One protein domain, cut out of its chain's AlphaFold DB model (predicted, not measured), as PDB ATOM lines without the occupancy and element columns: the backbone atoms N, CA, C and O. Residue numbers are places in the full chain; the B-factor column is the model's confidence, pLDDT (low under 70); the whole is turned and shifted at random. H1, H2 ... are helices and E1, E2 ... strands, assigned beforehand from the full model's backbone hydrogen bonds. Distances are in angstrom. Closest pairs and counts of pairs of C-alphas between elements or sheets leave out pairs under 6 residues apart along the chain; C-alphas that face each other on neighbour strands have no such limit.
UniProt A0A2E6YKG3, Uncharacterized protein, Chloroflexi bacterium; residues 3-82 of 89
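This is residues 3 to 82 of the 89 residues of an uncharacterized protein of Chloroflexi bacterium (UniProt A0A2E6YKG3). Picture a five-stranded antiparallel sheet with H1 crossing one face and E2 passing on that same side, the other face bare. At one end a small hairpin, E4 and E5, joins E3 to E6. Eight named strands, E1 to E8, then H1 lie among 80 printed residues, class mixed; the sheet's order is E1 E8 E7 E6 E3. The whole is compact, radius of gyration of the C-alphas 12.2 A, spanning 36 by 24 by 17 A.

Start at E1, residues 3 to 5, an edge strand antiparallel to E8, residues 63 to 66; N 4 and O 64, 2.9 A apart, are within hydrogen-bond range. E2, residues 13 to 17, pairs with no named strand. E3, residues 30 to 33, is antiparallel to E6, residues 45 to 50 (N 32 to O 47, 2.8 A). E3 runs on at 53 degrees into E4, residues 36 to 38, which forms a hairpin with E5, residues 40 to 42 (N 36 to O 42, 2.8 A). E7, residues 54 to 59, forms hairpins with E6 (N 48 to O 56, 2.7 A) and E8 (N 65 to O 57, 2.8 A); E6 E7 E8 are a meander, successive antiparallel neighbours. H1, residues 69 to 78, is on the sheet at a height of 8.4 A, giving two layers, helix over sheet. It runs across the strands, 68 degrees to E7 on the local plane; the closest C-alphas are Val 56 and Leu 72, 6.4 A. In H1, 5 of 6 O i to N i+4 pairs are within range.

Find C-alpha 3 at (22.952, -30.488, -16.165), where E1 begins. E6 and E7 measure 17.2 A and 17.1 A. H1, 14.7 A long, ends at C-alpha 78, (15.358, -20.827, -2.033).

The farthest C-alphas, Phe 10 and Pro 51, are 36.6 A apart. The printed part has no cut. The link E2 to E3, 12 residues, is long. No printed residue is under 70.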
ATOM      1  N   ILE A   3      22.910 -31.689 -15.321       97.25
ATOM      2  CA  ILE A   3      22.952 -30.488 -16.165       97.25
ATOM      3  C   ILE A   3      21.518 -30.148 -16.561       97.25
ATOM      4  O   ILE A   3      20.802 -31.017 -17.061       97.25
ATOM      5  N   GLN A   4      21.120 -28.899 -16.345       97.38
ATOM      6  CA  GLN A   4      19.857 -28.337 -16.807       97.38
ATOM      7  C   GLN A   4      20.148 -27.261 -17.847       97.38
ATOM      8  O   GLN A   4      20.856 -26.303 -17.551       97.38
ATOM      9  N   LYS A   5      19.571 -27.410 -19.039       96.44
ATOM     10  CA  LYS A   5      19.599 -26.379 -20.081       96.44
ATOM     11  C   LYS A   5      18.378 -25.479 -19.974       96.44
ATOM     12  O   LYS A   5      17.304 -25.958 -19.592       96.44
ATOM     13  N   TYR A   6      18.550 -24.215 -20.318       92.38
ATOM     14  CA  TYR A   6      17.504 -23.210 -20.338       92.38
ATOM     15  C   TYR A   6      17.435 -22.592 -21.729       92.38
ATOM     16  O   TYR A   6      18.423 -22.083 -22.237       92.38
ATOM     17  N   ASP A   7      16.253 -22.633 -22.337       87.12
ATOM     18  CA  ASP A   7      16.011 -21.996 -23.627       87.12
ATOM     19  C   ASP A   7      15.358 -20.627 -23.422       87.12
ATOM     20  O   ASP A   7      14.465 -20.463 -22.576       87.12
ATOM     21  N   THR A   8      15.768 -19.652 -24.229       80.44
ATOM     22  CA  THR A   8      15.081 -18.367 -24.382       80.44
ATOM     23  C   THR A   8      14.002 -18.472 -25.457       80.44
ATOM     24  O   THR A   8      14.246 -19.025 -26.530       80.44
ATOM     25  N   TYR A   9      12.822 -17.899 -25.217       81.50
ATOM     26  CA  TYR A   9      11.746 -17.875 -26.219       81.50
ATOM     27  C   TYR A   9      11.918 -16.757 -27.262       81.50
ATOM     28  O   TYR A   9      11.395 -16.860 -28.370       81.50
ATOM     29  N   PHE A  10      12.652 -15.698 -26.913       84.06
ATOM     30  CA  PHE A  10      12.988 -14.557 -27.765       84.06
ATOM     31  C   PHE A  10      14.344 -13.968 -27.339       84.06
ATOM     32  O   PHE A  10      14.821 -14.244 -26.241       84.06
ATOM     33  N   SER A  11      14.981 -13.176 -28.209       83.25
ATOM     34  CA  SER A  11      16.402 -12.801 -28.079       83.25
ATOM     35  C   SER A  11      16.748 -11.907 -26.891       83.25
ATOM     36  O   SER A  11      17.907 -11.860 -26.504       83.25
ATOM     37  N   SER A  12      15.783 -11.154 -26.366       85.31
ATOM     38  CA  SER A  12      15.986 -10.229 -25.247       85.31
ATOM     39  C   SER A  12      15.506 -10.785 -23.906       85.31
ATOM     40  O   SER A  12      15.614 -10.102 -22.893       85.31
ATOM     41  N   MET A  13      15.008 -12.027 -23.877       90.31
ATOM     42  CA  MET A  13      14.572 -12.679 -22.646       90.31
ATOM     43  C   MET A  13      15.769 -12.938 -21.729       90.31
ATOM     44  O   MET A  13      16.697 -13.650 -22.107       90.31
ATOM     45  N   ALA A  14      15.696 -12.427 -20.509       91.88
ATOM     46  CA  ALA A  14      16.689 -12.609 -19.466       91.88
ATOM     47  C   ALA A  14      16.176 -13.581 -18.397       91.88
ATOM     48  O   ALA A  14      15.022 -13.504 -17.963       91.88
ATOM     49  N   ARG A  15      17.052 -14.485 -17.945       95.31
ATOM     50  CA  ARG A  15      16.847 -15.311 -16.748       95.31
ATOM     51  C   ARG A  15      18.042 -15.145 -15.836       95.31
ATOM     52  O   ARG A  15      19.116 -15.664 -16.114       95.31
ATOM     53  N   THR A  16      17.865 -14.442 -14.730       95.75
ATOM     54  CA  THR A  16      18.999 -14.011 -13.906       95.75
ATOM     55  C   THR A  16      18.770 -14.305 -12.440       95.75
ATOM     56  O   THR A  16      17.640 -14.413 -11.968       95.75
ATOM     57  N   LEU A  17      19.852 -14.433 -11.682       97.12
ATOM     58  CA  LEU A  17      19.780 -14.539 -10.236       97.12
ATOM     59  C   LEU A  17      19.734 -13.135  -9.613       97.12
ATOM     60  O   LEU A  17      20.460 -12.231 -10.028       97.12
ATOM     61  N   SER A  18      18.903 -12.964  -8.585       96.75
ATOM     62  CA  SER A  18      18.829 -11.706  -7.841       96.75
ATOM     63  C   SER A  18      20.134 -11.449  -7.059       96.75
ATOM     64  O   SER A  18      20.583 -12.343  -6.329       96.75
ATOM     65  N   PRO A  19      20.721 -10.235  -7.105       97.31
ATOM     66  CA  PRO A  19      21.956  -9.894  -6.383       97.31
ATOM     67  C   PRO A  19      21.864 -10.089  -4.868       97.31
ATOM     68  O   PRO A  19      22.867 -10.370  -4.214       97.31
ATOM     69  N   LYS A  20      20.652 -10.021  -4.300       97.50
ATOM     70  CA  LYS A  20      20.392 -10.259  -2.868       97.50
ATOM     71  C   LYS A  20      20.823 -11.649  -2.390       97.50
ATOM     72  O   LYS A  20      20.944 -11.867  -1.188       97.50
ATOM     73  N   TYR A  21      20.988 -12.595  -3.317       98.00
ATOM     74  CA  TYR A  21      21.413 -13.956  -3.021       98.00
ATOM     75  C   TYR A  21      22.935 -14.099  -2.940       98.00
ATOM     76  O   TYR A  21      23.408 -15.131  -2.471       98.00
ATOM     77  N   ILE A  22      23.720 -13.097  -3.349       98.38
ATOM     78  CA  ILE A  22      25.180 -13.141  -3.230       98.38
ATOM     79  C   ILE A  22      25.598 -13.138  -1.753       98.38
ATOM     80  O   ILE A  22      25.124 -12.345  -0.941       98.38
ATOM     81  N   GLY A  23      26.529 -14.028  -1.409       98.25
ATOM     82  CA  GLY A  23      27.038 -14.220  -0.057       98.25
ATOM     83  C   GLY A  23      26.428 -15.427   0.653       98.25
ATOM     84  O   GLY A  23      26.109 -16.446   0.039       98.25
ATOM     85  N   ASN A  24      26.333 -15.339   1.981       98.38
ATOM     86  CA  ASN A  24      25.850 -16.423   2.835       98.38
ATOM     87  C   ASN A  24      24.330 -16.336   2.993       98.38
ATOM     88  O   ASN A  24      23.818 -15.339   3.499       98.38
ATOM     89  N   ASN A  25      23.621 -17.399   2.622       97.94
ATOM     90  CA  ASN A  25      22.166 -17.463   2.709       97.94
ATOM     91  C   ASN A  25      21.719 -18.368   3.863       97.94
ATOM     92  O   ASN A  25      22.339 -19.393   4.151       97.94
ATOM     93  N   ASN A  26      20.567 -18.056   4.467       97.50
ATOM     94  CA  ASN A  26      19.952 -18.868   5.533       97.50
ATOM     95  C   ASN A  26      19.597 -20.300   5.088       97.50
ATOM     96  O   ASN A  26      19.403 -21.182   5.918       97.50
ATOM     97  N   SER A  27      19.517 -20.530   3.777       97.06
ATOM     98  CA  SER A  27      19.321 -21.836   3.143       97.06
ATOM     99  C   SER A  27      20.569 -22.731   3.178       97.06
ATOM    100  O   SER A  27      20.507 -23.850   2.680       97.06
ATOM    101  N   GLY A  28      21.696 -22.240   3.711       98.06
ATOM    102  CA  GLY A  28      22.981 -22.943   3.774       98.06
ATOM    103  C   GLY A  28      23.847 -22.795   2.521       98.06
ATOM    104  O   GLY A  28      24.947 -23.345   2.474       98.06
ATOM    105  N   TRP A  29      23.368 -22.070   1.506       98.56
ATOM    106  CA  TRP A  29      24.120 -21.806   0.283       98.56
ATOM    107  C   TRP A  29      25.020 -20.579   0.438       98.56
ATOM    108  O   TRP A  29      24.581 -19.518   0.885       98.56
ATOM    109  N   ILE A  30      26.270 -20.725   0.009       98.75
ATOM    110  CA  ILE A  30      27.205 -19.618  -0.195       98.75
ATOM    111  C   ILE A  30      27.283 -19.386  -1.694       98.75
ATOM    112  O   ILE A  30      27.681 -20.296  -2.420       98.75
ATOM    113  N   ILE A  31      26.870 -18.207  -2.149       98.69
ATOM    114  CA  ILE A  31      26.734 -17.884  -3.570       98.69
ATOM    115  C   ILE A  31      27.709 -16.767  -3.924       98.69
ATOM    116  O   ILE A  31      27.811 -15.757  -3.232       98.69
ATOM    117  N   THR A  32      28.416 -16.955  -5.026       98.56
ATOM    118  CA  THR A  32      29.318 -15.977  -5.631       98.56
ATOM    119  C   THR A  32      28.930 -15.795  -7.089       98.56
ATOM    120  O   THR A  32      28.463 -16.737  -7.724       98.56
ATOM    121  N   GLY A  33      29.095 -14.591  -7.614       97.50
ATOM    122  CA  GLY A  33      28.724 -14.237  -8.977       97.50
ATOM    123  C   GLY A  33      29.016 -12.765  -9.218       97.50
ATOM    124  O   GLY A  33      29.190 -12.002  -8.263       97.50
ATOM    125  N   GLN A  34      29.113 -12.375 -10.484       96.75
ATOM    126  CA  GLN A  34      29.287 -10.973 -10.846       96.75
ATOM    127  C   GLN A  34      27.926 -10.278 -10.831       96.75
ATOM    128  O   GLN A  34      27.008 -10.705 -11.527       96.75
ATOM    129  N   VAL A  35      27.807  -9.205 -10.047       97.25
ATOM    130  CA  VAL A  35      26.639  -8.320 -10.091       97.25
ATOM    131  C   VAL A  35      26.830  -7.341 -11.245       97.25
ATOM    132  O   VAL A  35      27.769  -6.545 -11.239       97.25
ATOM    133  N   ASN A  36      25.954  -7.431 -12.237       95.12
ATOM    134  CA  ASN A  36      25.831  -6.477 -13.331       95.12
ATOM    135  C   ASN A  36      24.838  -5.381 -12.936       95.12
ATOM    136  O   ASN A  36      23.933  -5.632 -12.138       95.12
ATOM    137  N   SER A  37      25.018  -4.171 -13.472       91.94
ATOM    138  CA  SER A  37      24.135  -3.040 -13.188       91.94
ATOM    139  C   SER A  37      23.966  -2.129 -14.403       91.94
ATOM    140  O   SER A  37      24.955  -1.643 -14.949       91.94
ATOM    141  N   ASP A  38      22.713  -1.895 -14.789       86.44
ATOM    142  CA  ASP A  38      22.282  -0.906 -15.784       86.44
ATOM    143  C   ASP A  38      20.826  -0.525 -15.474       86.44
ATOM    144  O   ASP A  38      19.892  -1.193 -15.910       86.44
ATOM    145  N   TRP A  39      20.637   0.461 -14.586       86.69
ATOM    146  CA  TRP A  39      19.356   0.852 -13.950       86.69
ATOM    147  C   TRP A  39      18.690  -0.209 -13.053       86.69
ATOM    148  O   TRP A  39      18.037   0.145 -12.072       86.69
ATOM    149  N   TYR A  40      18.943  -1.486 -13.321       89.38
ATOM    150  CA  TYR A  40      18.626  -2.658 -12.511       89.38
ATOM    151  C   TYR A  40      19.909  -3.415 -12.168       89.38
ATOM    152  O   TYR A  40      20.937  -3.202 -12.805       89.38
ATOM    153  N   GLU A  41      19.870  -4.294 -11.166       94.69
ATOM    154  CA  GLU A  41      21.000  -5.154 -10.803       94.69
ATOM    155  C   GLU A  41      20.636  -6.632 -10.974       94.69
ATOM    156  O   GLU A  41      19.561  -7.061 -10.554       94.69
ATOM    157  N   TRP A  42      21.544  -7.428 -11.542       95.88
ATOM    158  CA  TRP A  42      21.319  -8.856 -11.789       95.88
ATOM    159  C   TRP A  42      22.623  -9.659 -11.801       95.88
ATOM    160  O   TRP A  42      23.716  -9.102 -11.877       95.88
ATOM    161  N   VAL A  43      22.515 -10.988 -11.731       97.44
ATOM    162  CA  VAL A  43      23.649 -11.919 -11.820       97.44
ATOM    163  C   VAL A  43      23.351 -12.966 -12.895       97.44
ATOM    164  O   VAL A  43      22.379 -13.711 -12.769       97.44
ATOM    165  N   ASN A  44      24.178 -13.034 -13.942       95.88
ATOM    166  CA  ASN A  44      24.089 -14.086 -14.965       95.88
ATOM    167  C   ASN A  44      24.860 -15.330 -14.509       95.88
ATOM    168  O   ASN A  44      24.262 -16.348 -14.169       95.88
ATOM    169  N   ASP A  45      26.187 -15.215 -14.437       97.62
ATOM    170  CA  ASP A  45      27.074 -16.300 -14.034       97.62
ATOM    171  C   ASP A  45      27.240 -16.360 -12.515       97.62
ATOM    172  O   ASP A  45      27.623 -15.381 -11.860       97.62
ATOM    173  N   PHE A  46      27.002 -17.542 -11.951       98.25
ATOM    174  CA  PHE A  46      27.158 -17.781 -10.522       98.25
ATOM    175  C   PHE A  46      27.774 -19.147 -10.207       98.25
ATOM    176  O   PHE A  46      27.698 -20.108 -10.975       98.25
ATOM    177  N   VAL A  47      28.350 -19.240  -9.010       98.56
ATOM    178  CA  VAL A  47      28.776 -20.479  -8.359       98.56
ATOM    179  C   VAL A  47      28.249 -20.469  -6.933       98.56
ATOM    180  O   VAL A  47      28.467 -19.519  -6.180       98.56
ATOM    181  N   ALA A  48      27.579 -21.547  -6.553       98.62
ATOM    182  CA  ALA A  48      26.969 -21.740  -5.253       98.62
ATOM    183  C   ALA A  48      27.412 -23.065  -4.632       98.62
ATOM    184  O   ALA A  48      27.398 -24.107  -5.287       98.62
ATOM    185  N   THR A  49      27.749 -23.049  -3.344       98.69
ATOM    186  CA  THR A  49      28.149 -24.248  -2.591       98.69
ATOM    187  C   THR A  49      27.295 -24.433  -1.346       98.69
ATOM    188  O   THR A  49      27.013 -23.462  -0.646       98.69
ATOM    189  N   HIS A  50      26.932 -25.677  -1.041       98.44
ATOM    190  CA  HIS A  50      26.192 -26.070   0.153       98.44
ATOM    191  C   HIS A  50      26.795 -27.346   0.760       98.44
ATOM    192  O   HIS A  50      26.982 -28.329   0.038       98.44
ATOM    193  N   PRO A  51      27.013 -27.411   2.085       97.75
ATOM    194  CA  PRO A  51      27.711 -28.530   2.729       97.75
ATOM    195  C   PRO A  51      27.026 -29.892   2.525       97.75
ATOM    196  O   PRO A  51      27.698 -30.895   2.318       97.75
ATOM    197  N   GLN A  52      25.690 -29.935   2.555       98.00
ATOM    198  CA  GLN A  52      24.914 -31.167   2.335       98.00
ATOM    199  C   GLN A  52      24.625 -31.505   0.858       98.00
ATOM    200  O   GLN A  52      24.595 -32.681   0.506       98.00
ATOM    201  N   TYR A  53      24.358 -30.510   0.003       97.62
ATOM    202  CA  TYR A  53      23.851 -30.732  -1.359       97.62
ATOM    203  C   TYR A  53      24.942 -30.671  -2.441       97.62
ATOM    204  O   TYR A  53      24.728 -31.183  -3.540       97.62
ATOM    205  N   GLY A  54      26.109 -30.090  -2.142       98.12
ATOM    206  CA  GLY A  54      27.206 -29.916  -3.092       98.12
ATOM    207  C   GLY A  54      27.176 -28.553  -3.780       98.12
ATOM    208  O   GLY A  54      26.929 -27.534  -3.137       98.12
ATOM    209  N   THR A  55      27.446 -28.532  -5.080       98.56
ATOM    210  CA  THR A  55      27.651 -27.313  -5.874       98.56
ATOM    211  C   THR A  55      26.551 -27.143  -6.920       98.56
ATOM    212  O   THR A  55      26.070 -28.132  -7.483       98.56
ATOM    213  N   VAL A  56      26.178 -25.891  -7.190       98.56
ATOM    214  CA  VAL A  56      25.363 -25.455  -8.333       98.56
ATOM    215  C   VAL A  56      26.074 -24.273  -8.986       98.56
ATOM    216  O   VAL A  56      26.464 -23.345  -8.286       98.56
ATOM    217  N   SER A  57      26.275 -24.296 -10.297       98.31
ATOM    218  CA  SER A  57      26.969 -23.224 -11.014       98.31
ATOM    219  C   SER A  57      26.509 -23.127 -12.455       98.31
ATOM    220  O   SER A  57      26.184 -24.147 -13.063       98.31
ATOM    221  N   GLY A  58      26.555 -21.929 -13.018       97.00
ATOM    222  CA  GLY A  58      26.253 -21.690 -14.422       97.00
ATOM    223  C   GLY A  58      25.480 -20.399 -14.613       97.00
ATOM    224  O   GLY A  58      25.613 -19.472 -13.811       97.00
ATOM    225  N   ASN A  59      24.669 -20.385 -15.662       96.06
ATOM    226  CA  ASN A  59      23.880 -19.249 -16.101       96.06
ATOM    227  C   ASN A  59      22.474 -19.735 -16.486       96.06
ATOM    228  O   ASN A  59      22.321 -20.686 -17.252       96.06
ATOM    229  N   PHE A  60      21.435 -19.095 -15.950       95.19
ATOM    230  CA  PHE A  60      20.046 -19.462 -16.247       95.19
ATOM    231  C   PHE A  60      19.591 -19.083 -17.668       95.19
ATOM    232  O   PHE A  60      18.497 -19.481 -18.069       95.19
ATOM    233  N   GLU A  61      20.412 -18.362 -18.435       93.69
ATOM    234  CA  GLU A  61      20.203 -18.076 -19.862       93.69
ATOM    235  C   GLU A  61      20.837 -19.122 -20.799       93.69
ATOM    236  O   GLU A  61      20.608 -19.062 -22.003       93.69
ATOM    237  N   ASP A  62      21.609 -20.080 -20.274       94.44
ATOM    238  CA  ASP A  62      22.259 -21.134 -21.071       94.44
ATOM    239  C   ASP A  62      22.141 -22.500 -20.379       94.44
ATOM    240  O   ASP A  62      21.217 -23.284 -20.627       94.44
ATOM    241  N   GLU A  63      23.041 -22.787 -19.439       96.38
ATOM    242  CA  GLU A  63      23.007 -24.018 -18.667       96.38
ATOM    243  C   GLU A  63      23.434 -23.828 -17.214       96.38
ATOM    244  O   GLU A  63      24.299 -23.023 -16.866       96.38
ATOM    245  N   VAL A  64      22.841 -24.651 -16.352       97.81
ATOM    246  CA  VAL A  64      23.219 -24.782 -14.950       97.81
ATOM    247  C   VAL A  64      23.628 -26.216 -14.674       97.81
ATOM    248  O   VAL A  64      22.891 -27.176 -14.921       97.81
ATOM    249  N   GLN A  65      24.813 -26.358 -14.100       98.38
ATOM    250  CA  GLN A  65      25.375 -27.619 -13.660       98.38
ATOM    251  C   GLN A  65      25.211 -27.749 -12.148       98.38
ATOM    252  O   GLN A  65      25.412 -26.803 -11.389       98.38
ATOM    253  N   ALA A  66      24.858 -28.944 -11.691       98.38
ATOM    254  CA  ALA A  66      24.693 -29.252 -10.283       98.38
ATOM    255  C   ALA A  66      25.322 -30.602  -9.931       98.38
ATOM    256  O   ALA A  66      25.389 -31.528 -10.747       98.38
ATOM    257  N   THR A  67      25.734 -30.767  -8.674       98.25
ATOM    258  CA  THR A  67      26.205 -32.067  -8.172       98.25
ATOM    259  C   THR A  67      25.141 -33.155  -8.367       98.25
ATOM    260  O   THR A  67      25.463 -34.268  -8.795       98.25
ATOM    261  N   SER A  68      23.872 -32.820  -8.120       98.38
ATOM    262  CA  SER A  68      22.710 -33.690  -8.315       98.38
ATOM    263  C   SER A  68      21.455 -32.883  -8.660       98.38
ATOM    264  O   SER A  68      21.387 -31.684  -8.391       98.38
ATOM    265  N   GLU A  69      20.426 -33.547  -9.187       98.31
ATOM    266  CA  GLU A  69      19.107 -32.932  -9.400       98.31
ATOM    267  C   GLU A  69      18.507 -32.404  -8.079       98.31
ATOM    268  O   GLU A  69      17.896 -31.337  -8.044       98.31
ATOM    269  N   ALA A  70      18.731 -33.114  -6.965       98.25
ATOM    270  CA  ALA A  70      18.290 -32.685  -5.638       98.25
ATOM    271  C   ALA A  70      18.963 -31.375  -5.194       98.25
ATOM    272  O   ALA A  70      18.309 -30.540  -4.570       98.25
ATOM    273  N   ALA A  71      20.237 -31.175  -5.548       98.38
ATOM    274  CA  ALA A  71      20.953 -29.933  -5.280       98.38
ATOM    275  C   ALA A  71      20.333 -28.756  -6.040       98.38
ATOM    276  O   ALA A  71      20.030 -27.737  -5.424       98.38
ATOM    277  N   LEU A  72      20.056 -28.927  -7.341       98.25
ATOM    278  CA  LEU A  72      19.410 -27.885  -8.145       98.25
ATOM    279  C   LEU A  72      17.996 -27.569  -7.641       98.25
ATOM    280  O   LEU A  72      17.657 -26.403  -7.461       98.25
ATOM    281  N   LYS A  73      17.180 -28.590  -7.343       98.25
ATOM    282  CA  LYS A  73      15.831 -28.396  -6.781       98.25
ATOM    283  C   LYS A  73      15.871 -27.649  -5.448       98.25
ATOM    284  O   LYS A  73      15.064 -26.749  -5.224       98.25
ATOM    285  N   HIS A  74      16.803 -28.005  -4.562       98.50
ATOM    286  CA  HIS A  74      16.963 -27.321  -3.281       98.50
ATOM    287  C   HIS A  74      17.442 -25.876  -3.463       98.50
ATOM    288  O   HIS A  74      16.949 -24.985  -2.771       98.50
ATOM    289  N   PHE A  75      18.364 -25.634  -4.399       98.50
ATOM    290  CA  PHE A  75      18.835 -24.297  -4.746       98.50
ATOM    291  C   PHE A  75      17.686 -23.414  -5.250       98.50
ATOM    292  O   PHE A  75      17.411 -22.387  -4.635       98.50
ATOM    293  N   LEU A  76      16.958 -23.853  -6.282       98.06
ATOM    294  CA  LEU A  76      15.867 -23.094  -6.911       98.06
ATOM    295  C   LEU A  76      14.676 -22.842  -5.981       98.06
ATOM    296  O   LEU A  76      14.001 -21.827  -6.105       98.06
ATOM    297  N   LYS A  77      14.429 -23.733  -5.012       98.25
ATOM    298  CA  LYS A  77      13.399 -23.518  -3.985       98.25
ATOM    299  C   LYS A  77      13.676 -22.280  -3.119       98.25
ATOM    300  O   LYS A  77      12.731 -21.682  -2.610       98.25
ATOM    301  N   HIS A  78      14.945 -21.926  -2.915       98.12
ATOM    302  CA  HIS A  78      15.358 -20.827  -2.033       98.12
ATOM    303  C   HIS A  78      15.861 -19.598  -2.797       98.12
ATOM    304  O   HIS A  78      15.726 -18.479  -2.305       98.12
ATOM    305  N   HIS A  79      16.408 -19.808  -3.994       97.75
ATOM    306  CA  HIS A  79      16.947 -18.771  -4.868       97.75
ATOM    307  C   HIS A  79      16.377 -18.983  -6.280       97.75
ATOM    308  O   HIS A  79      17.077 -19.479  -7.167       97.75
ATOM    309  N   PRO A  80      15.073 -18.717  -6.485       97.12
ATOM    310  CA  PRO A  80      14.500 -18.720  -7.823       97.12
ATOM    311  C   PRO A  80      15.209 -17.677  -8.695       97.12
ATOM    312  O   PRO A  80      15.601 -16.615  -8.206       97.12
ATOM    313  N   PHE A  81      15.364 -17.989  -9.979       95.81
ATOM    314  CA  PHE A  81      15.741 -16.989 -10.969       95.81
ATOM    315  C   PHE A  81      14.567 -16.037 -11.230       95.81
ATOM    316  O   PHE A  81      13.404 -16.374 -10.994       95.81
ATOM    317  N   GLU A  82      14.889 -14.852 -11.721       94.25
ATOM    318  CA  GLU A  82      13.952 -13.829 -12.175       94.25
ATOM    319  C   GLU A  82      13.895 -13.870 -13.710       94.25
ATOM    320  O   GLU A  82      14.914 -14.119 -14.354       94.25
TER     321      GLU A  82